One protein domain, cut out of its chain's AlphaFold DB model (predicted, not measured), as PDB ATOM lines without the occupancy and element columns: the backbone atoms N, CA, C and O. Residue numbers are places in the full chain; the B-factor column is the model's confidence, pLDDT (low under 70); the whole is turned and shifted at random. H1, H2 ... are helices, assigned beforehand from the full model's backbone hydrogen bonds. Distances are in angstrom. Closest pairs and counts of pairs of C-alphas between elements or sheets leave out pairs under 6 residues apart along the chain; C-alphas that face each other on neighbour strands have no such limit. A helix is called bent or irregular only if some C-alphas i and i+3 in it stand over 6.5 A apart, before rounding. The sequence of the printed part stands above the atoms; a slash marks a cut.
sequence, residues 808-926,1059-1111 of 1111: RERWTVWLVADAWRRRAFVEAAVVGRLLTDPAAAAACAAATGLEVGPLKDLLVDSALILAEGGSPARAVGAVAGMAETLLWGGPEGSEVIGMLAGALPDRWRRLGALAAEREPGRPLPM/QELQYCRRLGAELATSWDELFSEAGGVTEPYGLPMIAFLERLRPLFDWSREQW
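This is residues 808 to 926 and 1059 to 1111 of the 1111 residues of an uncharacterized protein of Streptomyces rubellomurinus (strain ATCC 31215) (UniProt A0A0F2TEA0). Helix H5 runs through the core of a bundle of six helices or arms, with H3, H4, H6, H7 and H9a packed round it, and H8b touches both H7 and H9a, which are apart. The hairpin of H1 and H2 packs on H3 and makes one end of the long axis; arms H8a and H9b cross at the other end. The printed part has 172 residues, with nine named helices, H1 to H9 in order, and no named strand, class all helix. It is compact, with a radius of gyration of the C-alphas of 15.1 A, yet elongated, spanning 52 by 29 by 25 A.

Find C-alpha 808 at (180.032, 153.093, 145.141); from there H1 runs 20.1 A to residue 821. H2 follows at residues 825 to 832, then H3 at 838 to 850, 19.8 A, and H4 at 857 to 867. H5, residues 873 to 888, starts at C-alpha (168.314, 150.862, 162.367) and runs 21.6 A. H6, residues 892 to 903, is irregular, with C-alphas 899 and 902 7.7 A apart; H7 is residues 906 to 916. By hydrogen bonds H8, residues 1059 to 1084, and H9, residues 1090 to 1109, were each assigned as one helix, but both are bent: C-alphas 1073 and 1076 are 8.4 A apart, and C-alphas 1099 and 1102 are 7.5 A apart. Their arms are H8a, 1059 to 1073, H8b, 1076 to 1084, H9a, 1090 to 1099, and H9b, 1102 to 1109, ending at C-alpha (146.797, 175.544, 174.036).

Start at the hub, H5. It forms a hairpin with H6, closest C-alphas Gly 881 and Gly 893, 3.8 A, at a shallow tilt of 33 degrees, only just short of steep. It touches H3 at Gly 849 and Ala 880, 5.3 A, the same way. With residues 876 to 883 alone it touches H9a, closest C-alphas Val 876 and Pro 1092, 6.3 A. H4 touches H6 at Ala 863 and Val 896, 6.2 A. H7 touches H5 at Met 882 and Ala 915, 5.8 A, a steep tilt of 38 degrees. H2 forms hairpins with H3, closest at Ala 829 and Cys 844, 4.5 A, and with H1, closest at Val 816 and Ala 828, 4.8 A. H8b touches H9a at Ala 1082 and Gly 1090, 4.8 A, a hairpin. H8a touches H9b at Gly 1068 and Ser 1107, 5.2 A, about perpendicular at 79 degrees. Every O i to N i+4 pair is within hydrogen-bond range except in H3, 6 of 9, and H6, 6 of 8.

Look to Arg 808 and Gln 1059 for the C-alphas farthest apart, 52.2 A. Residues 927 to 1058 are not printed, and C-alphas 926 and 1059 are 16.2 A apart across the cut. Of the links printed whole, H3 to H4 is short and the others are tight. Mean pLDDT of the printed part is 93.6; residue 1111, the chain's last, is under 70.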
ATOM      1  N   ARG A 808     181.462 153.342 145.367       90.69
ATOM      2  CA  ARG A 808     180.032 153.093 145.141       90.69
ATOM      3  C   ARG A 808     179.230 153.016 146.445       90.69
ATOM      4  O   ARG A 808     178.160 153.616 146.550       90.69
ATOM      5  N   GLU A 809     179.748 152.306 147.443       90.56
ATOM      6  CA  GLU A 809     179.083 152.124 148.736       90.56
ATOM      7  C   GLU A 809     179.023 153.447 149.506       90.56
ATOM      8  O   GLU A 809     177.944 153.865 149.932       90.56
ATOM      9  N   ARG A 810     180.144 154.182 149.568       92.75
ATOM     10  CA  ARG A 810     180.202 155.524 150.174       92.75
ATOM     11  C   ARG A 810     179.153 156.464 149.575       92.75
ATOM     12  O   ARG A 810     178.432 157.139 150.310       92.75
ATOM     13  N   TRP A 811     179.061 156.516 148.248       94.06
ATOM     14  CA  TRP A 811     178.143 157.416 147.550       94.06
ATOM     15  C   TRP A 811     176.671 157.006 147.672       94.06
ATOM     16  O   TRP A 811     175.797 157.873 147.750       94.06
ATOM     17  N   THR A 812     176.391 155.706 147.775       93.50
ATOM     18  CA  THR A 812     175.042 155.193 148.062       93.50
ATOM     19  C   THR A 812     174.592 155.599 149.469       93.50
ATOM     20  O   THR A 812     173.500 156.146 149.637       93.50
ATOM     21  N   VAL A 813     175.461 155.427 150.474       92.56
ATOM     22  CA  VAL A 813     175.206 155.876 151.856       92.56
ATOM     23  C   VAL A 813     174.990 157.392 151.908       92.56
ATOM     24  O   VAL A 813     174.055 157.865 152.561       92.56
ATOM     25  N   TRP A 814     175.800 158.163 151.175       94.31
ATOM     26  CA  TRP A 814     175.652 159.617 151.085       94.31
ATOM     27  C   TRP A 814     174.279 160.038 150.534       94.31
ATOM     28  O   TRP A 814     173.640 160.925 151.108       94.31
ATOM     29  N   LEU A 815     173.790 159.385 149.470       94.44
ATOM     30  CA  LEU A 815     172.473 159.669 148.885       94.44
ATOM     31  C   LEU A 815     171.324 159.371 149.850       94.44
ATOM     32  O   LEU A 815     170.402 160.180 149.963       94.44
ATOM     33  N   VAL A 816     171.385 158.244 150.564       94.12
ATOM     34  CA  VAL A 816     170.384 157.886 151.581       94.12
ATOM     35  C   VAL A 816     170.350 158.937 152.691       94.12
ATOM     36  O   VAL A 816     169.279 159.438 153.042       94.12
ATOM     37  N   ALA A 817     171.516 159.347 153.195       92.38
ATOM     38  CA  ALA A 817     171.612 160.374 154.227       92.38
ATOM     39  C   ALA A 817     171.125 161.758 153.746       92.38
ATOM     40  O   ALA A 817     170.492 162.496 154.505       92.38
ATOM     41  N   ASP A 818     171.404 162.150 152.496       94.50
ATOM     42  CA  ASP A 818     170.844 163.371 151.891       94.50
ATOM     43  C   ASP A 818     169.313 163.292 151.747       94.50
ATOM     44  O   ASP A 818     168.611 164.249 152.086       94.50
ATOM     45  N   ALA A 819     168.776 162.152 151.308       94.56
ATOM     46  CA  ALA A 819     167.336 161.938 151.184       94.56
ATOM     47  C   ALA A 819     166.622 162.012 152.546       94.56
ATOM     48  O   ALA A 819     165.608 162.707 152.672       94.56
ATOM     49  N   TRP A 820     167.185 161.412 153.600       94.81
ATOM     50  CA  TRP A 820     166.629 161.493 154.958       94.81
ATOM     51  C   TRP A 820     166.649 162.913 155.529       94.81
ATOM     52  O   TRP A 820     165.661 163.344 156.129       94.81
ATOM     53  N   ARG A 821     167.722 163.685 155.294       93.88
ATOM     54  CA  ARG A 821     167.795 165.104 155.700       93.88
ATOM     55  C   ARG A 821     166.714 165.956 155.034       93.88
ATOM     56  O   ARG A 821     166.209 166.892 155.646       93.88
ATOM     57  N   ARG A 822     166.319 165.608 153.807       94.75
ATOM     58  CA  ARG A 822     165.233 166.266 153.061       94.75
ATOM     59  C   ARG A 822     163.838 165.717 153.345       94.75
ATOM     60  O   ARG A 822     162.889 166.201 152.736       94.75
ATOM     61  N   ARG A 823     163.708 164.720 154.228       95.38
ATOM     62  CA  ARG A 823     162.450 163.996 154.487       95.38
ATOM     63  C   ARG A 823     161.887 163.267 153.253       95.38
ATOM     64  O   ARG A 823     160.689 163.030 153.191       95.38
ATOM     65  N   ALA A 824     162.738 162.923 152.284       96.25
ATOM     66  CA  ALA A 824     162.374 162.158 151.090       96.25
ATOM     67  C   ALA A 824     162.626 160.663 151.344       96.25
ATOM     68  O   ALA A 824     163.572 160.067 150.827       96.25
ATOM     69  N   PHE A 825     161.820 160.065 152.216       96.50
ATOM     70  CA  PHE A 825     161.999 158.684 152.655       96.50
ATOM     71  C   PHE A 825     161.684 157.675 151.548       96.50
ATOM     72  O   PHE A 825     162.349 156.645 151.472       96.50
ATOM     73  N   VAL A 826     160.752 157.985 150.638       97.06
ATOM     74  CA  VAL A 826     160.495 157.153 149.447       97.06
ATOM     75  C   VAL A 826     161.723 157.097 148.537       97.06
ATOM     76  O   VAL A 826     162.123 156.020 148.101       97.06
ATOM     77  N   GLU A 827     162.369 158.241 148.292       94.56
ATOM     78  CA  GLU A 827     163.614 158.317 147.513       94.56
ATOM     79  C   GLU A 827     164.729 157.499 148.181       94.56
ATOM     80  O   GLU A 827     165.403 156.706 147.524       94.56
ATOM     81  N   ALA A 828     164.868 157.622 149.505       95.25
ATOM     82  CA  ALA A 828     165.844 156.857 150.270       95.25
ATOM     83  C   ALA A 828     165.595 155.345 150.227       95.25
ATOM     84  O   ALA A 828     166.552 154.584 150.191       95.25
ATOM     85  N   ALA A 829     164.340 154.893 150.202       95.31
ATOM     86  CA  ALA A 829     164.008 153.476 150.071       95.31
ATOM     87  C   ALA A 829     164.345 152.907 148.693       95.31
ATOM     88  O   ALA A 829     164.766 151.758 148.597       95.31
ATOM     89  N   VAL A 830     164.190 153.703 147.630       94.50
ATOM     90  CA  VAL A 830     164.597 153.299 146.278       94.50
ATOM     91  C   VAL A 830     166.117 153.144 146.210       94.50
ATOM     92  O   VAL A 830     166.594 152.097 145.785       94.50
ATOM     93  N   VAL A 831     166.870 154.142 146.685       92.44
ATOM     94  CA  VAL A 831     168.345 154.102 146.694       92.44
ATOM     95  C   VAL A 831     168.879 153.059 147.679       92.44
ATOM     96  O   VAL A 831     169.854 152.376 147.387       92.44
ATOM     97  N   GLY A 832     168.220 152.887 148.826       92.56
ATOM     98  CA  GLY A 832     168.624 151.976 149.897       92.56
ATOM     99  C   GLY A 832     168.684 150.507 149.479       92.56
ATOM    100  O   GLY A 832     169.387 149.734 150.114       92.56
ATOM    101  N   ARG A 833     168.027 150.124 148.375       92.81
ATOM    102  CA  ARG A 833     168.150 148.784 147.769       92.81
ATOM    103  C   ARG A 833     169.550 148.481 147.233       92.81
ATOM    104  O   ARG A 833     169.866 147.317 147.031       92.81
ATOM    105  N   LEU A 834     170.359 149.513 146.992       92.31
ATOM    106  CA  LEU A 834     171.748 149.391 146.545       92.31
ATOM    107  C   LEU A 834     172.734 149.254 147.718       92.31
ATOM    108  O   LEU A 834     173.928 149.076 147.486       92.31
ATOM    109  N   LEU A 835     172.265 149.374 148.968       91.88
ATOM    110  CA  LEU A 835     173.107 149.181 150.146       91.88
ATOM    111  C   LEU A 835     173.416 147.696 150.349       91.88
ATOM    112  O   LEU A 835     172.555 146.833 150.202       91.88
ATOM    113  N   THR A 836     174.656 147.424 150.737       91.25
ATOM    114  CA  THR A 836     175.177 146.097 151.095       91.25
ATOM    115  C   THR A 836     174.659 145.620 152.454       91.25
ATOM    116  O   THR A 836     174.476 144.421 152.648       91.25
ATOM    117  N   ASP A 837     174.404 146.546 153.387       91.50
ATOM    118  CA  ASP A 837     173.833 146.251 154.703       91.50
ATOM    119  C   ASP A 837     172.302 146.060 154.612       91.50
ATOM    120  O   ASP A 837     171.567 147.041 154.414       91.50
ATOM    121  N   PRO A 838     171.786 144.828 154.804       92.94
ATOM    122  CA  PRO A 838     170.354 144.551 154.734       92.94
ATOM    123  C   PRO A 838     169.557 145.296 155.812       92.94
ATOM    124  O   PRO A 838     168.405 145.662 155.570       92.94
ATOM    125  N   ALA A 839     170.149 145.579 156.979       93.94
ATOM    126  CA  ALA A 839     169.473 146.329 158.033       93.94
ATOM    127  C   ALA A 839     169.299 147.805 157.644       93.94
ATOM    128  O   ALA A 839     168.235 148.384 157.872       93.94
ATOM    129  N   ALA A 840     170.306 148.413 157.011       93.44
ATOM    130  CA  ALA A 840     170.208 149.776 156.499       93.44
ATOM    131  C   ALA A 840     169.176 149.888 155.360       93.44
ATOM    132  O   ALA A 840     168.361 150.817 155.353       93.44
ATOM    133  N   ALA A 841     169.146 148.915 154.442       94.50
ATOM    134  CA  ALA A 841     168.145 148.842 153.376       94.50
ATOM    135  C   ALA A 841     166.714 148.702 153.938       94.50
ATOM    136  O   ALA A 841     165.814 149.454 153.548       94.50
ATOM    137  N   ALA A 842     166.513 147.803 154.910       96.00
ATOM    138  CA  ALA A 842     165.232 147.613 155.589       96.00
ATOM    139  C   ALA A 842     164.793 148.859 156.378       96.00
ATOM    140  O   ALA A 842     163.619 149.224 156.350       96.00
ATOM    141  N   ALA A 843     165.722 149.576 157.022       96.44
ATOM    142  CA  ALA A 843     165.408 150.851 157.667       96.44
ATOM    143  C   ALA A 843     164.946 151.916 156.665       96.44
ATOM    144  O   ALA A 843     164.000 152.648 156.957       96.44
ATOM    145  N   CYS A 844     165.563 151.992 155.480       96.69
ATOM    146  CA  CYS A 844     165.107 152.896 154.423       96.69
ATOM    147  C   CYS A 844     163.682 152.553 153.970       96.69
ATOM    148  O   CYS A 844     162.850 153.452 153.856       96.69
ATOM    149  N   ALA A 845     163.388 151.265 153.764       96.75
ATOM    150  CA  ALA A 845     162.056 150.793 153.392       96.75
ATOM    151  C   ALA A 845     161.011 151.100 154.477       96.75
ATOM    152  O   ALA A 845     159.967 151.672 154.169       96.75
ATOM    153  N   ALA A 846     161.309 150.824 155.749       96.94
ATOM    154  CA  ALA A 846     160.415 151.136 156.861       96.94
ATOM    155  C   ALA A 846     160.154 152.648 156.992       96.94
ATOM    156  O   ALA A 846     159.010 153.068 157.162       96.94
ATOM    157  N   ALA A 847     161.188 153.486 156.846       97.31
ATOM    158  CA  ALA A 847     161.064 154.941 156.965       97.31
ATOM    159  C   ALA A 847     160.073 155.562 155.964       97.31
ATOM    160  O   ALA A 847     159.554 156.647 156.230       97.31
ATOM    161  N   THR A 848     159.757 154.886 154.848       96.94
ATOM    162  CA  THR A 848     158.734 155.354 153.892       96.94
ATOM    163  C   THR A 848     157.379 155.601 154.551       96.94
ATOM    164  O   THR A 848     156.689 156.533 154.145       96.94
ATOM    165  N   GLY A 849     157.072 154.881 155.638       94.69
ATOM    166  CA  GLY A 849     155.853 155.013 156.439       94.69
ATOM    167  C   GLY A 849     155.668 156.400 157.055       94.69
ATOM    168  O   GLY A 849     154.572 156.764 157.469       94.69
ATOM    169  N   LEU A 850     156.720 157.218 157.111       95.94
ATOM    170  CA  LEU A 850     156.643 158.603 157.584       95.94
ATOM    171  C   LEU A 850     156.154 159.579 156.510       95.94
ATOM    172  O   LEU A 850     155.589 160.628 156.838       95.94
ATOM    173  N   GLU A 851     156.369 159.236 155.243       95.50
ATOM    174  CA  GLU A 851     156.000 160.041 154.080       95.50
ATOM    175  C   GLU A 851     154.683 159.554 153.466       95.50
ATOM    176  O   GLU A 851     153.785 160.356 153.202       95.50
ATOM    177  N   VAL A 852     154.550 158.235 153.290       94.38
ATOM    178  CA  VAL A 852     153.413 157.568 152.652       94.38
ATOM    179  C   VAL A 852     153.018 156.316 153.433       94.38
ATOM    180  O   VAL A 852     153.869 155.576 153.908       94.38
ATOM    181  N   GLY A 853     151.719 156.053 153.549       91.06
ATOM    182  CA  GLY A 853     151.207 154.838 154.179       91.06
ATOM    183  C   GLY A 853     149.702 154.664 153.949       91.06
ATOM    184  O   GLY A 853     149.062 155.559 153.382       91.06
ATOM    185  N   PRO A 854     149.113 153.530 154.366       94.31
ATOM    186  CA  PRO A 854     149.763 152.411 155.056       94.31
ATOM    187  C   PRO A 854     150.676 151.566 154.144       94.31
ATOM    188  O   PRO A 854     150.376 151.390 152.961       94.31
ATOM    189  N   LEU A 855     151.776 151.045 154.693       93.12
ATOM    190  CA  LEU A 855     152.761 150.199 154.005       93.12
ATOM    191  C   LEU A 855     152.419 148.700 154.001       93.12
ATOM    192  O   LEU A 855     152.865 147.993 153.095       93.12
ATOM    193  N   LYS A 856     151.627 148.220 154.971       94.56
ATOM    194  CA  LYS A 856     151.223 146.802 155.097       94.56
ATOM    195  C   LYS A 856     152.430 145.842 155.160       94.56
ATOM    196  O   LYS A 856     153.370 146.102 155.908       94.56
ATOM    197  N   ASP A 857     152.419 144.768 154.364       94.75
ATOM    198  CA  ASP A 857     153.426 143.697 154.320       94.75
ATOM    199  C   ASP A 857     154.868 144.224 154.218       94.75
ATOM    200  O   ASP A 857     155.757 143.713 154.889       94.75
ATOM    201  N   LEU A 858     155.098 145.318 153.476       95.19
ATOM    202  CA  LEU A 858     156.433 145.911 153.336       95.19
ATOM    203  C   LEU A 858     157.031 146.346 154.686       95.19
ATOM    204  O   LEU A 858     158.241 146.233 154.897       95.19
ATOM    205  N   LEU A 859     156.198 146.856 155.599       97.19
ATOM    206  CA  LEU A 859     156.641 147.265 156.930       97.19
ATOM    207  C   LEU A 859     156.958 146.049 157.806       97.19
ATOM    208  O   LEU A 859     157.939 146.084 158.547       97.19
ATOM    209  N   VAL A 860     156.161 144.983 157.699       97.06
ATOM    210  CA  VAL A 860     156.370 143.730 158.440       97.06
ATOM    211  C   VAL A 860     157.660 143.049 157.984       97.06
ATOM    212  O   VAL A 860     158.507 142.738 158.821       97.06
ATOM    213  N   ASP A 861     157.869 142.915 156.673       96.62
ATOM    214  CA  ASP A 861     159.086 142.334 156.095       96.62
ATOM    215  C   ASP A 861     160.336 143.116 156.521       96.62
ATOM    216  O   ASP A 861     161.335 142.541 156.959       96.62
ATOM    217  N   SER A 862     160.263 144.451 156.473       96.69
ATOM    218  CA  SER A 862     161.356 145.314 156.933       96.69
ATOM    219  C   SER A 862     161.616 145.145 158.434       96.69
ATOM    220  O   SER A 862     162.767 145.132 158.867       96.69
ATOM    221  N   ALA A 863     160.564 144.996 159.245       96.31
ATOM    222  CA  ALA A 863     160.691 144.818 160.686       96.31
ATOM    223  C   ALA A 863     161.341 143.482 161.062       96.31
ATOM    224  O   ALA A 863     162.158 143.460 161.984       96.31
ATOM    225  N   LEU A 864     161.039 142.404 160.329       96.88
ATOM    226  CA  LEU A 864     161.671 141.096 160.517       96.88
ATOM    227  C   LEU A 864     163.183 141.169 160.273       96.88
ATOM    228  O   LEU A 864     163.953 140.772 161.144       96.88
ATOM    229  N   ILE A 865     163.609 141.781 159.161       96.00
ATOM    230  CA  ILE A 865     165.038 141.984 158.852       96.00
ATOM    231  C   ILE A 865     165.716 142.825 159.945       96.00
ATOM    232  O   ILE A 865     166.816 142.515 160.400       96.00
ATOM    233  N   LEU A 866     165.053 143.887 160.412       96.19
ATOM    234  CA  LEU A 866     165.586 144.740 161.476       96.19
ATOM    235  C   LEU A 866     165.683 144.009 162.825       96.19
ATOM    236  O   LEU A 866     166.609 144.279 163.590       96.19
ATOM    237  N   ALA A 867     164.758 143.100 163.138       93.81
ATOM    238  CA  ALA A 867     164.731 142.375 164.408       93.81
ATOM    239  C   ALA A 867     165.916 141.410 164.579       93.81
ATOM    240  O   ALA A 867     166.363 141.205 165.711       93.81
ATOM    241  N   GLU A 868     166.438 140.869 163.475       90.25
ATOM    242  CA  GLU A 868     167.586 139.954 163.454       90.25
ATOM    243  C   GLU A 868     168.921 140.653 163.787       90.25
ATOM    244  O   GLU A 868     169.875 140.001 164.210       90.25
ATOM    245  N   GLY A 869     168.992 141.986 163.666       74.56
ATOM    246  CA  GLY A 869     170.204 142.779 163.902       74.56
ATOM    247  C   GLY A 869     170.267 143.500 165.259       74.56
ATOM    248  O   GLY A 869     169.260 143.857 165.867       74.56
ATOM    249  N   GLY A 870     171.482 143.804 165.730       74.44
ATOM    250  CA  GLY A 870     171.736 144.693 166.881       74.44
ATOM    251  C   GLY A 870     171.822 146.189 166.526       74.44
ATOM    252  O   GLY A 870     172.355 146.971 167.308       74.44
ATOM    253  N   SER A 871     171.370 146.584 165.331       81.12
ATOM    254  CA  SER A 871     171.647 147.899 164.734       81.12
ATOM    255  C   SER A 871     170.720 149.019 165.251       81.12
ATOM    256  O   SER A 871     169.523 148.776 165.451       81.12
ATOM    257  N   PRO A 872     171.210 150.276 165.372       89.88
ATOM    258  CA  PRO A 872     170.383 151.475 165.573       89.88
ATOM    259  C   PRO A 872     169.233 151.624 164.559       89.88
ATOM    260  O   PRO A 872     168.217 152.250 164.858       89.88
ATOM    261  N   ALA A 873     169.348 150.980 163.392       93.06
ATOM    262  CA  ALA A 873     168.314 150.862 162.367       93.06
ATOM    263  C   ALA A 873     166.948 150.372 162.901       93.06
ATOM    264  O   ALA A 873     165.901 150.766 162.387       93.06
ATOM    265  N   ARG A 874     166.927 149.571 163.979       95.69
ATOM    266  CA  ARG A 874     165.686 149.080 164.610       95.69
ATOM    267  C   ARG A 874     164.783 150.188 165.135       95.69
ATOM    268  O   ARG A 874     163.561 150.043 165.094       95.69
ATOM    269  N   ALA A 875     165.367 151.288 165.610       95.62
ATOM    270  CA  ALA A 875     164.599 152.433 166.081       95.62
ATOM    271  C   ALA A 875     163.744 153.028 164.950       95.62
ATOM    272  O   ALA A 875     162.591 153.392 165.181       95.62
ATOM    273  N   VAL A 876     164.260 153.038 163.713       96.81
ATOM    274  CA  VAL A 876     163.522 153.498 162.527       96.81
ATOM    275  C   VAL A 876     162.313 152.609 162.250       96.81
ATOM    276  O   VAL A 876     161.223 153.135 162.045       96.81
ATOM    277  N   GLY A 877     162.470 151.283 162.316       96.69
ATOM    278  CA  GLY A 877     161.355 150.345 162.143       96.69
ATOM    279  C   GLY A 877     160.260 150.521 163.201       96.69
ATOM    280  O   GLY A 877     159.078 150.563 162.869       96.69
ATOM    281  N   ALA A 878     160.640 150.724 164.466       97.25
ATOM    282  CA  ALA A 878     159.676 150.982 165.536       97.25
ATOM    283  C   ALA A 878     158.921 152.311 165.337       97.25
ATOM    284  O   ALA A 878     157.704 152.363 165.516       97.25
ATOM    285  N   VAL A 879     159.615 153.380 164.927       97.75
ATOM    286  CA  VAL A 879     158.987 154.675 164.610       97.75
ATOM    287  C   VAL A 879     158.097 154.590 163.371       97.75
ATOM    288  O   VAL A 879     157.017 155.177 163.362       97.75
ATOM    289  N   ALA A 880     158.486 153.821 162.356       97.56
ATOM    290  CA  ALA A 880     157.630 153.540 161.210       97.56
ATOM    291  C   ALA A 880     156.346 152.808 161.631       97.56
ATOM    292  O   ALA A 880     155.266 153.190 161.191       97.56
ATOM    293  N   GLY A 881     156.429 151.852 162.566       97.44
ATOM    294  CA  GLY A 881     155.254 151.229 163.188       97.44
ATOM    295  C   GLY A 881     154.339 152.228 163.908       97.44
ATOM    296  O   GLY A 881     153.113 152.165 163.775       97.44
ATOM    297  N   MET A 882     154.912 153.215 164.611       98.12
ATOM    298  CA  MET A 882     154.128 154.312 165.198       98.12
ATOM    299  C   MET A 882     153.461 155.179 164.136       98.12
ATOM    300  O   MET A 882     152.295 155.530 164.297       98.12
ATOM    301  N   ALA A 883     154.166 155.518 163.056       97.75
ATOM    302  CA  ALA A 883     153.622 156.303 161.955       97.75
ATOM    303  C   ALA A 883     152.480 155.573 161.239       97.75
ATOM    304  O   ALA A 883     151.416 156.156 161.039       97.75
ATOM    305  N   GLU A 884     152.660 154.287 160.948       97.19
ATOM    306  CA  GLU A 884     151.635 153.404 160.390       97.19
ATOM    307  C   GLU A 884     150.368 153.408 161.254       97.19
ATOM    308  O   GLU A 884     149.267 153.654 160.759       97.19
ATOM    309  N   THR A 885     150.533 153.239 162.567       96.94
ATOM    310  CA  THR A 885     149.417 153.179 163.518       96.94
ATOM    311  C   THR A 885     148.730 154.539 163.687       96.94
ATOM    312  O   THR A 885     147.507 154.647 163.601       96.94
ATOM    313  N   LEU A 886     149.508 155.599 163.924       97.00
ATOM    314  CA  LEU A 886     148.991 156.911 164.318       97.00
ATOM    315  C   LEU A 886     148.622 157.801 163.135       97.00
ATOM    316  O   LEU A 886     147.623 158.507 163.206       97.00
ATOM    317  N   LEU A 887     149.405 157.815 162.059       96.25
ATOM    318  CA  LEU A 887     149.170 158.714 160.924       96.25
ATOM    319  C   LEU A 887     148.269 158.081 159.864       96.25
ATOM    320  O   LEU A 887     147.499 158.801 159.229       96.25
ATOM    321  N   TRP A 888     148.342 156.757 159.698       95.81
ATOM    322  CA  TRP A 888     147.668 156.048 158.603       95.81
ATOM    323  C   TRP A 888     146.595 155.056 159.068       95.81
ATOM    324  O   TRP A 888     145.711 154.715 158.285       95.81
ATOM    325  N   GLY A 889     146.607 154.649 160.341       93.62
ATOM    326  CA  GLY A 889     145.649 153.693 160.898       93.62
ATOM    327  C   GLY A 889     145.870 152.252 160.425       93.62
ATOM    328  O   GLY A 889     144.917 151.475 160.429       93.62
ATOM    329  N   GLY A 890     147.078 151.889 159.989       94.44
ATOM    330  CA  GLY A 890     147.400 150.520 159.573       94.44
ATOM    331  C   GLY A 890     147.496 149.565 160.778       94.44
ATOM    332  O   GLY A 890     148.137 149.923 161.770       94.44
ATOM    333  N   PRO A 891     146.856 148.378 160.746       93.44
ATOM    334  CA  PRO A 891     146.905 147.408 161.847       93.44
ATOM    335  C   PRO A 891     148.313 146.853 162.114       93.44
ATOM    336  O   PRO A 891     148.663 146.612 163.272       93.44
ATOM    337  N   GLU A 892     149.126 146.700 161.066       96.19
ATOM    338  CA  GLU A 892     150.470 146.110 161.108       96.19
ATOM    339  C   GLU A 892     151.442 146.942 161.960       96.19
ATOM    340  O   GLU A 892     152.381 146.414 162.556       96.19
ATOM    341  N   GLY A 893     151.194 148.250 162.088       95.81
ATOM    342  CA  GLY A 893     152.036 149.142 162.879       95.81
ATOM    343  C   GLY A 893     152.128 148.740 164.355       95.81
ATOM    344  O   GLY A 893     153.210 148.808 164.939       95.81
ATOM    345  N   SER A 894     151.030 148.261 164.947       94.38
ATOM    346  CA  SER A 894     150.988 147.838 166.356       94.38
ATOM    347  C   SER A 894     151.854 146.600 166.627       94.38
ATOM    348  O   SER A 894     152.563 146.542 167.635       94.38
ATOM    349  N   GLU A 895     151.862 145.651 165.692       95.75
ATOM    350  CA  GLU A 895     152.692 144.447 165.735       95.75
ATOM    351  C   GLU A 895     154.180 144.801 165.616       95.75
ATOM    352  O   GLU A 895     155.006 144.358 166.418       95.75
ATOM    353  N   VAL A 896     154.513 145.692 164.677       97.25
ATOM    354  CA  VAL A 896     155.883 146.167 164.440       97.25
ATOM    355  C   VAL A 896     156.430 146.945 165.642       97.25
ATOM    356  O   VAL A 896     157.585 146.748 166.029       97.25
ATOM    357  N   ILE A 897     155.605 147.776 166.295       97.06
ATOM    358  CA  ILE A 897     155.975 148.420 167.567       97.06
ATOM    359  C   ILE A 897     156.304 147.350 168.613       97.06
ATOM    360  O   ILE A 897     157.349 147.439 169.255       97.06
ATOM    361  N   GLY A 898     155.464 146.321 168.769       95.50
ATOM    362  CA  GLY A 898     155.702 145.226 169.715       95.50
ATOM    363  C   GLY A 898     157.029 144.493 169.474       95.50
ATOM    364  O   GLY A 898     157.735 144.167 170.430       95.50
ATOM    365  N   MET A 899     157.402 144.302 168.207       96.62
ATOM    366  CA  MET A 899     158.642 143.634 167.803       96.62
ATOM    367  C   MET A 899     159.902 144.486 168.054       96.62
ATOM    368  O   MET A 899     160.953 143.962 168.439       96.62
ATOM    369  N   LEU A 900     159.821 145.803 167.835       97.06
ATOM    370  CA  LEU A 900     161.003 146.673 167.759       97.06
ATOM    371  C   LEU A 900     161.122 147.721 168.880       97.06
ATOM    372  O   LEU A 900     162.186 148.324 169.015       97.06
ATOM    373  N   ALA A 901     160.111 147.911 169.738       94.19
ATOM    374  CA  ALA A 901     160.117 148.942 170.788       94.19
ATOM    375  C   ALA A 901     161.270 148.825 171.803       94.19
ATOM    376  O   ALA A 901     161.636 149.812 172.445       94.19
ATOM    377  N   GLY A 902     161.878 147.641 171.942       93.69
ATOM    378  CA  GLY A 902     163.072 147.445 172.771       93.69
ATOM    379  C   GLY A 902     164.282 148.270 172.313       93.69
ATOM    380  O   GLY A 902     165.111 148.625 173.145       93.69
ATOM    381  N   ALA A 903     164.354 148.628 171.027       93.75
ATOM    382  CA  ALA A 903     165.433 149.440 170.462       93.75
ATOM    383  C   ALA A 903     165.232 150.955 170.643       93.75
ATOM    384  O   ALA A 903     166.133 151.734 170.344       93.75
ATOM    385  N   LEU A 904     164.055 151.388 171.107       95.69
ATOM    386  CA  LEU A 904     163.764 152.802 171.316       95.69
ATOM    387  C   LEU A 904     164.341 153.306 172.649       95.69
ATOM    388  O   LEU A 904     164.302 152.566 173.641       95.69
ATOM    389  N   PRO A 905     164.785 154.576 172.702       95.56
ATOM    390  CA  PRO A 905     165.030 155.301 173.949       95.56
ATOM    391  C   PRO A 905     163.801 155.338 174.872       95.56
ATOM    392  O   PRO A 905     162.675 155.059 174.452       95.56
ATOM    393  N   ASP A 906     163.991 155.680 176.146       95.38
ATOM    394  CA  ASP A 906     162.958 155.484 177.169       95.38
ATOM    395  C   ASP A 906     161.697 156.335 176.958       95.38
ATOM    396  O   ASP A 906     160.593 155.824 177.178       95.38
ATOM    397  N   ARG A 907     161.803 157.605 176.527       96.62
ATOM    398  CA  ARG A 907     160.603 158.418 176.231       96.62
ATOM    399  C   ARG A 907     159.910 157.928 174.970       96.62
ATOM    400  O   ARG A 907     158.689 157.774 174.952       96.62
ATOM    401  N   TRP A 908     160.690 157.579 173.955       97.50
ATOM    402  CA  TRP A 908     160.181 156.982 172.723       97.50
ATOM    403  C   TRP A 908     159.461 155.652 172.955       97.50
ATOM    404  O   TRP A 908     158.427 155.402 172.340       97.50
ATOM    405  N   ARG A 909     159.933 154.815 173.883       97.00
ATOM    406  CA  ARG A 909     159.271 153.553 174.240       97.00
ATOM    407  C   ARG A 909     157.896 153.786 174.874       97.00
ATOM    408  O   ARG A 909     156.961 153.047 174.571       97.00
ATOM    409  N   ARG A 910     157.745 154.826 175.705       96.25
ATOM    410  CA  ARG A 910     156.436 155.223 176.266       96.25
ATOM    411  C   ARG A 910     155.495 155.735 175.184       96.25
ATOM    412  O   ARG A 910     154.342 155.312 175.142       96.25
ATOM    413  N   LEU A 911     155.999 156.582 174.284       97.12
ATOM    414  CA  LEU A 911     155.229 157.064 173.138       97.12
ATOM    415  C   LEU A 911     154.776 155.897 172.244       97.12
ATOM    416  O   LEU A 911     153.618 155.851 171.839       97.12
ATOM    417  N   GLY A 912     155.650 154.915 172.014       96.56
ATOM    418  CA  GLY A 912     155.334 153.685 171.288       96.56
ATOM    419  C   GLY A 912     154.256 152.842 171.961       96.56
ATOM    420  O   GLY A 912     153.332 152.393 171.289       96.56
ATOM    421  N   ALA A 913     154.320 152.678 173.285       96.38
ATOM    422  CA  ALA A 913     153.282 151.975 174.037       96.38
ATOM    423  C   ALA A 913     151.911 152.664 173.897       96.38
ATOM    424  O   ALA A 913     150.915 151.993 173.641       96.38
ATOM    425  N   LEU A 914     151.867 154.000 173.975       95.88
ATOM    426  CA  LEU A 914     150.637 154.766 173.742       95.88
ATOM    427  C   LEU A 914     150.144 154.659 172.295       95.88
ATOM    428  O   LEU A 914     148.936 154.591 172.067       95.88
ATOM    429  N   ALA A 915     151.054 154.644 171.318       95.44
ATOM    430  CA  ALA A 915     150.709 154.449 169.914       95.44
ATOM    431  C   ALA A 915     150.056 153.075 169.687       95.44
ATOM    432  O   ALA A 915     149.018 153.001 169.035       95.44
ATOM    433  N   ALA A 916     150.599 152.016 170.294       93.88
ATOM    434  CA  ALA A 916     150.078 150.654 170.189       93.88
ATOM    435  C   ALA A 916     148.692 150.456 170.843       93.88
ATOM    436  O   ALA A 916     147.981 149.523 170.481       93.88
ATOM    437  N   GLU A 917     148.270 151.331 171.767       93.81
ATOM    438  CA  GLU A 917     146.903 151.325 172.326       93.81
ATOM    439  C   GLU A 917     145.829 151.785 171.315       93.81
ATOM    440  O   GLU A 917     144.632 151.652 171.586       93.81
ATOM    441  N   ARG A 918     146.217 152.376 170.175       91.75
ATOM    442  CA  ARG A 918     145.267 152.911 169.191       91.75
ATOM    443  C   ARG A 918     144.534 151.777 168.472       91.75
ATOM    444  O   ARG A 918     145.135 150.828 167.985       91.75
ATOM    445  N   GLU A 919     143.216 151.922 168.355       88.44
ATOM    446  CA  GLU A 919     142.381 150.994 167.593       88.44
ATOM    447  C   GLU A 919     142.774 150.999 166.099       88.44
ATOM    448  O   GLU A 919     142.849 152.081 165.499       88.44
ATOM    449  N   PRO A 920     142.991 149.824 165.480       87.38
ATOM    450  CA  PRO A 920     143.307 149.731 164.061       87.38
ATOM    451  C   PRO A 920     142.256 150.389 163.156       87.38
ATOM    452  O   PRO A 920     141.065 150.419 163.465       87.38
ATOM    453  N   GLY A 921     142.688 150.905 162.005       87.19
ATOM    454  CA  GLY A 921     141.823 151.546 161.009       87.19
ATOM    455  C   GLY A 921     141.442 152.996 161.319       87.19
ATOM    456  O   GLY A 921     140.668 153.592 160.569       87.19
ATOM    457  N   ARG A 922     141.956 153.583 162.408       89.44
ATOM    458  CA  ARG A 922     141.594 154.938 162.852       89.44
ATOM    459  C   ARG A 922     142.822 155.854 162.968       89.44
ATOM    460  O   ARG A 922     143.361 155.991 164.069       89.44
ATOM    461  N   PRO A 923     143.256 156.528 161.887       93.06
ATOM    462  CA  PRO A 923     144.353 157.494 161.968       93.06
ATOM    463  C   PRO A 923     144.004 158.679 162.879       93.06
ATOM    464  O   PRO A 923     142.834 158.950 163.161       93.06
ATOM    465  N   LEU A 924     145.018 159.410 163.337       93.25
ATOM    466  CA  LEU A 924     144.841 160.677 164.035       93.25
ATOM    467  C   LEU A 924     144.245 161.720 163.075       93.25
ATOM    468  O   LEU A 924     144.713 161.854 161.939       93.25
ATOM    469  N   PRO A 925     143.270 162.530 163.520       91.56
ATOM    470  CA  PRO A 925     142.656 163.560 162.691       91.56
ATOM    471  C   PRO A 925     143.566 164.798 162.572       91.56
ATOM    472  O   PRO A 925     143.183 165.908 162.936       91.56
ATOM    473  N   MET A 926     144.779 164.637 162.032       90.25
ATOM    474  CA  MET A 926     145.808 165.689 161.972       90.25
ATOM    475  C   MET A 926     145.319 166.966 161.280       90.25
ATOM    476  O   MET A 926     145.605 168.066 161.744       90.25
ATOM    477  N   GLN A1059     135.333 159.697 172.902       72.44
ATOM    478  CA  GLN A1059     136.370 158.690 173.190       72.44
ATOM    479  C   GLN A1059     137.663 158.951 172.406       72.44
ATOM    480  O   GLN A1059     138.762 158.823 172.943       72.44
ATOM    481  N   GLU A1060     137.540 159.378 171.150       80.94
ATOM    482  CA  GLU A1060     138.681 159.734 170.308       80.94
ATOM    483  C   GLU A1060     139.397 160.979 170.840       80.94
ATOM    484  O   GLU A1060     140.623 161.000 170.944       80.94
ATOM    485  N   LEU A1061     138.625 161.972 171.286       83.94
ATOM    486  CA  LEU A1061     139.163 163.165 171.927       83.94
ATOM    487  C   LEU A1061     139.930 162.829 173.215       83.94
ATOM    488  O   LEU A1061     140.954 163.449 173.496       83.94
ATOM    489  N   GLN A1062     139.477 161.837 173.991       88.56
ATOM    490  CA  GLN A1062     140.169 161.401 175.207       88.56
ATOM    491  C   GLN A1062     141.531 160.760 174.905       88.56
ATOM    492  O   GLN A1062     142.508 161.079 175.586       88.56
ATOM    493  N   TYR A1063     141.617 159.900 173.884       91.44
ATOM    494  CA  TYR A1063     142.894 159.332 173.440       91.44
ATOM    495  C   TYR A1063     143.851 160.431 172.961       91.44
ATOM    496  O   TYR A1063     144.980 160.517 173.442       91.44
ATOM    497  N   CYS A1064     143.376 161.331 172.095       92.25
ATOM    498  CA  CYS A1064     144.175 162.444 171.585       92.25
ATOM    499  C   CYS A1064     144.664 163.376 172.704       92.25
ATOM    500  O   CYS A1064     145.803 163.823 172.658       92.25
ATOM    501  N   ARG A1065     143.856 163.623 173.746       91.12
ATOM    502  CA  ARG A1065     144.290 164.383 174.933       91.12
ATOM    503  C   ARG A1065     145.390 163.673 175.716       91.12
ATOM    504  O   ARG A1065     146.337 164.331 176.124       91.12
ATOM    505  N   ARG A1066     145.284 162.354 175.927       94.38
ATOM    506  CA  ARG A1066     146.338 161.570 176.601       94.38
ATOM    507  C   ARG A1066     147.645 161.612 175.810       94.38
ATOM    508  O   ARG A1066     148.683 161.926 176.380       94.38
ATOM    509  N   LEU A1067     147.578 161.331 174.508       95.19
ATOM    510  CA  LEU A1067     148.742 161.350 173.622       95.19
ATOM    511  C   LEU A1067     149.351 162.757 173.522       95.19
ATOM    512  O   LEU A1067     150.561 162.915 173.641       95.19
ATOM    513  N   GLY A1068     148.514 163.783 173.366       93.94
ATOM    514  CA  GLY A1068     148.930 165.185 173.345       93.94
ATOM    515  C   GLY A1068     149.584 165.637 174.652       93.94
ATOM    516  O   GLY A1068     150.583 166.347 174.603       93.94
ATOM    517  N   ALA A1069     149.086 165.186 175.808       93.00
ATOM    518  CA  ALA A1069     149.686 165.482 177.110       93.00
ATOM    519  C   ALA A1069     151.067 164.828 177.284       93.00
ATOM    520  O   ALA A1069     151.981 165.472 177.803       93.00
ATOM    521  N   GLU A1070     151.245 163.585 176.819       95.00
ATOM    522  CA  GLU A1070     152.569 162.943 176.803       95.00
ATOM    523  C   GLU A1070     153.534 163.717 175.896       95.00
ATOM    524  O   GLU A1070     154.632 164.073 176.326       95.00
ATOM    525  N   LEU A1071     153.101 164.061 174.674       95.69
ATOM    526  CA  LEU A1071     153.898 164.877 173.754       95.69
ATOM    527  C   LEU A1071     154.256 166.229 174.377       95.69
ATOM    528  O   LEU A1071     155.401 166.644 174.275       95.69
ATOM    529  N   ALA A1072     153.315 166.900 175.045       92.81
ATOM    530  CA  ALA A1072     153.548 168.187 175.696       92.81
ATOM    531  C   ALA A1072     154.569 168.102 176.841       92.81
ATOM    532  O   ALA A1072     155.362 169.022 177.025       92.81
ATOM    533  N   THR A1073     154.565 166.994 177.587       95.19
ATOM    534  CA  THR A1073     155.444 166.791 178.747       95.19
ATOM    535  C   THR A1073     156.868 166.418 178.337       95.19
ATOM    536  O   THR A1073     157.814 166.831 179.002       95.19
ATOM    537  N   SER A1074     157.028 165.657 177.250       95.94
ATOM    538  CA  SER A1074     158.320 165.082 176.847       95.94
ATOM    539  C   SER A1074     158.852 165.575 175.500       95.94
ATOM    540  O   SER A1074     159.798 164.994 174.979       95.94
ATOM    541  N   TRP A1075     158.300 166.652 174.929       96.25
ATOM    542  CA  TRP A1075     158.663 167.140 173.591       96.25
ATOM    543  C   TRP A1075     160.171 167.348 173.394       96.25
ATOM    544  O   TRP A1075     160.770 166.748 172.503       96.25
ATOM    545  N   ASP A1076     160.796 168.163 174.245       95.19
ATOM    546  CA  ASP A1076     162.217 168.511 174.111       95.19
ATOM    547  C   ASP A1076     163.128 167.298 174.355       95.19
ATOM    548  O   ASP A1076     164.154 167.125 173.698       95.19
ATOM    549  N   GLU A1077     162.719 166.413 175.264       96.62
ATOM    550  CA  GLU A1077     163.421 165.166 175.574       96.62
ATOM    551  C   GLU A1077     163.348 164.189 174.393       96.62
ATOM    552  O   GLU A1077     164.356 163.577 174.057       96.62
ATOM    553  N   LEU A1078     162.198 164.088 173.713       97.00
ATOM    554  CA  LEU A1078     162.021 163.254 172.519       97.00
ATOM    555  C   LEU A1078     162.918 163.722 171.361       97.00
ATOM    556  O   LEU A1078     163.517 162.879 170.689       97.00
ATOM    557  N   PHE A1079     163.052 165.038 171.143       95.81
ATOM    558  CA  PHE A1079     163.995 165.599 170.160       95.81
ATOM    559  C   PHE A1079     165.456 165.347 170.559       95.81
ATOM    560  O   PHE A1079     166.266 164.986 169.707       95.81
ATOM    561  N   SER A1080     165.786 165.506 171.843       95.50
ATOM    562  CA  SER A1080     167.129 165.248 172.377       95.50
ATOM    563  C   SER A1080     167.529 163.774 172.233       95.50
ATOM    564  O   SER A1080     168.595 163.470 171.698       95.50
ATOM    565  N   GLU A1081     166.648 162.846 172.621       96.50
ATOM    566  CA  GLU A1081     166.857 161.402 172.465       96.50
ATOM    567  C   GLU A1081     166.990 161.010 170.989       96.50
ATOM    568  O   GLU A1081     167.866 160.215 170.653       96.50
ATOM    569  N   ALA A1082     166.188 161.599 170.093       94.25
ATOM    570  CA  ALA A1082     166.306 161.374 168.653       94.25
ATOM    571  C   ALA A1082     167.651 161.866 168.086       94.25
ATOM    572  O   ALA A1082     168.234 161.193 167.242       94.25
ATOM    573  N   GLY A1083     168.167 163.004 168.567       91.19
ATOM    574  CA  GLY A1083     169.492 163.516 168.195       91.19
ATOM    575  C   GLY A1083     170.664 162.704 168.764       91.19
ATOM    576  O   GLY A1083     171.769 162.782 168.235       91.19
ATOM    577  N   GLY A1084     170.432 161.916 169.819       91.31
ATOM    578  CA  GLY A1084     171.414 160.994 170.398       91.31
ATOM    579  C   GLY A1084     171.532 159.653 169.665       91.31
ATOM    580  O   GLY A1084     172.488 158.914 169.899       91.31
ATOM    581  N   VAL A1085     170.587 159.327 168.776       92.38
ATOM    582  CA  VAL A1085     170.671 158.141 167.914       92.38
ATOM    583  C   VAL A1085     171.669 158.409 166.788       92.38
ATOM    584  O   VAL A1085     171.605 159.446 166.131       92.38
ATOM    585  N   THR A1086     172.580 157.463 166.550       90.62
ATOM    586  CA  THR A1086     173.630 157.565 165.526       90.62
ATOM    587  C   THR A1086     173.053 157.985 164.173       90.62
ATOM    588  O   THR A1086     172.114 157.360 163.672       90.62
ATOM    589  N   GLU A1087     173.611 159.041 163.571       84.50
ATOM    590  CA  GLU A1087     173.216 159.453 162.225       84.50
ATOM    591  C   GLU A1087     173.458 158.313 161.218       84.50
ATOM    592  O   GLU A1087     174.467 157.612 161.314       84.50
ATOM    593  N   PRO A1088     172.552 158.111 160.246       89.75
ATOM    594  CA  PRO A1088     171.398 158.959 159.940       89.75
ATOM    595  C   PRO A1088     170.092 158.553 160.675       89.75
ATOM    596  O   PRO A1088     169.070 159.217 160.511       89.75
ATOM    597  N   TYR A1089     170.097 157.510 161.518       93.25
ATOM    598  CA  TYR A1089     168.896 156.846 162.073       93.25
ATOM    599  C   TYR A1089     168.037 157.686 163.032       93.25
ATOM    600  O   TYR A1089     166.864 157.366 163.231       93.25
ATOM    601  N   GLY A1090     168.557 158.794 163.565       94.06
ATOM    602  CA  GLY A1090     167.758 159.774 164.313       94.06
ATOM    603  C   GLY A1090     166.822 160.627 163.440       94.06
ATOM    604  O   GLY A1090     165.782 161.094 163.907       94.06
ATOM    605  N   LEU A1091     167.127 160.815 162.148       95.31
ATOM    606  CA  LEU A1091     166.368 161.715 161.265       95.31
ATOM    607  C   LEU A1091     164.897 161.292 161.060       95.31
ATOM    608  O   LEU A1091     164.039 162.179 161.144       95.31
ATOM    609  N   PRO A1092     164.562 160.004 160.835       96.56
ATOM    610  CA  PRO A1092     163.175 159.529 160.799       96.56
ATOM    611  C   PRO A1092     162.388 159.838 162.081       96.56
ATOM    612  O   PRO A1092     161.224 160.227 162.020       96.56
ATOM    613  N   MET A1093     163.034 159.738 163.246       97.06
ATOM    614  CA  MET A1093     162.413 160.033 164.541       97.06
ATOM    615  C   MET A1093     162.034 161.517 164.640       97.06
ATOM    616  O   MET A1093     160.904 161.860 164.977       97.06
ATOM    617  N   ILE A1094     162.944 162.410 164.245       96.44
ATOM    618  CA  ILE A1094     162.676 163.855 164.202       96.44
ATOM    619  C   ILE A1094     161.523 164.165 163.233       96.44
ATOM    620  O   ILE A1094     160.614 164.920 163.573       96.44
ATOM    621  N   ALA A1095     161.517 163.541 162.050       96.50
ATOM    622  CA  ALA A1095     160.451 163.724 161.065       96.50
ATOM    623  C   ALA A1095     159.081 163.278 161.599       96.50
ATOM    624  O   ALA A1095     158.070 163.934 161.356       96.50
ATOM    625  N   PHE A1096     159.036 162.188 162.367       97.56
ATOM    626  CA  PHE A1096     157.808 161.734 163.011       97.56
ATOM    627  C   PHE A1096     157.256 162.760 164.008       97.56
ATOM    628  O   PHE A1096     156.064 163.068 163.978       97.56
ATOM    629  N   LEU A1097     158.117 163.345 164.849       97.44
ATOM    630  CA  LEU A1097     157.701 164.405 165.773       97.44
ATOM    631  C   LEU A1097     157.180 165.629 165.015       97.44
ATOM    632  O   LEU A1097     156.118 166.146 165.347       97.44
ATOM    633  N   GLU A1098     157.858 166.056 163.947       95.44
ATOM    634  CA  GLU A1098     157.381 167.143 163.079       95.44
ATOM    635  C   GLU A1098     155.975 166.854 162.524       95.44
ATOM    636  O   GLU A1098     155.122 167.743 162.494       95.44
ATOM    637  N   ARG A1099     155.685 165.600 162.152       95.62
ATOM    638  CA  ARG A1099     154.349 165.182 161.694       95.62
ATOM    639  C   ARG A1099     153.303 165.232 162.806       95.62
ATOM    640  O   ARG A1099     152.154 165.544 162.504       95.62
ATOM    641  N   LEU A1100     153.676 164.970 164.060       96.50
ATOM    642  CA  LEU A1100     152.796 165.050 165.235       96.50
ATOM    643  C   LEU A1100     152.658 166.465 165.817       96.50
ATOM    644  O   LEU A1100     151.816 166.689 166.689       96.50
ATOM    645  N   ARG A1101     153.427 167.436 165.312       95.50
ATOM    646  CA  ARG A1101     153.446 168.819 165.800       95.50
ATOM    647  C   ARG A1101     152.058 169.459 165.968       95.50
ATOM    648  O   ARG A1101     151.834 170.034 167.031       95.50
ATOM    649  N   PRO A1102     151.095 169.318 165.032       94.06
ATOM    650  CA  PRO A1102     149.767 169.908 165.217       94.06
ATOM    651  C   PRO A1102     149.019 169.386 166.452       94.06
ATOM    652  O   PRO A1102     148.279 170.141 167.071       94.06
ATOM    653  N   LEU A1103     149.208 168.115 166.829       94.25
ATOM    654  CA  LEU A1103     148.605 167.547 168.040       94.25
ATOM    655  C   LEU A1103     149.276 168.101 169.304       94.25
ATOM    656  O   LEU A1103     148.589 168.412 170.276       94.25
ATOM    657  N   PHE A1104     150.604 168.230 169.284       94.38
ATOM    658  CA  PHE A1104     151.366 168.841 170.373       94.38
ATOM    659  C   PHE A1104     150.947 170.298 170.606       94.38
ATOM    660  O   PHE A1104     150.591 170.651 171.730       94.38
ATOM    661  N   ASP A1105     150.935 171.124 169.553       91.12
ATOM    662  CA  ASP A1105     150.588 172.543 169.673       91.12
ATOM    663  C   ASP A1105     149.122 172.702 170.121       91.12
ATOM    664  O   ASP A1105     148.855 173.462 171.051       91.12
ATOM    665  N   TRP A1106     148.195 171.904 169.563       91.38
ATOM    666  CA  TRP A1106     146.794 171.879 170.004       91.38
ATOM    667  C   TRP A1106     146.661 171.516 171.483       91.38
ATOM    668  O   TRP A1106     145.905 172.155 172.207       91.38
ATOM    669  N   SER A1107     147.393 170.499 171.949       89.94
ATOM    670  CA  SER A1107     147.361 170.100 173.355       89.94
ATOM    671  C   SER A1107     147.882 171.220 174.249       89.94
ATOM    672  O   SER A1107     147.261 171.515 175.261       89.94
ATOM    673  N   ARG A1108     148.982 171.880 173.875       89.19
ATOM    674  CA  ARG A1108     149.586 172.959 174.666       89.19
ATOM    675  C   ARG A1108     148.671 174.175 174.830       89.19
ATOM    676  O   ARG A1108     148.797 174.866 175.821       89.19
ATOM    677  N   GLU A1109     147.769 174.447 173.892       84.19
ATOM    678  CA  GLU A1109     146.797 175.544 174.036       84.19
ATOM    679  C   GLU A1109     145.618 175.217 174.963       84.19
ATOM    680  O   GLU A1109     144.887 176.116 175.375       84.19
ATOM    681  N   GLN A1110     145.392 173.938 175.269       78.31
ATOM    682  CA  GLN A1110     144.297 173.497 176.140       78.31
ATOM    683  C   GLN A1110     144.674 173.508 177.633       78.31
ATOM    684  O   GLN A1110     143.783 173.339 178.468       78.31
ATOM    685  N   TRP A1111     145.959 173.679 177.959       68.19
ATOM    686  CA  TRP A1111     146.525 173.674 179.313       68.19
ATOM    687  C   TRP A1111     147.294 174.967 179.568       68.19
ATOM    688  O   TRP A1111     147.214 175.465 180.713       68.19
TER     689      TRP A1111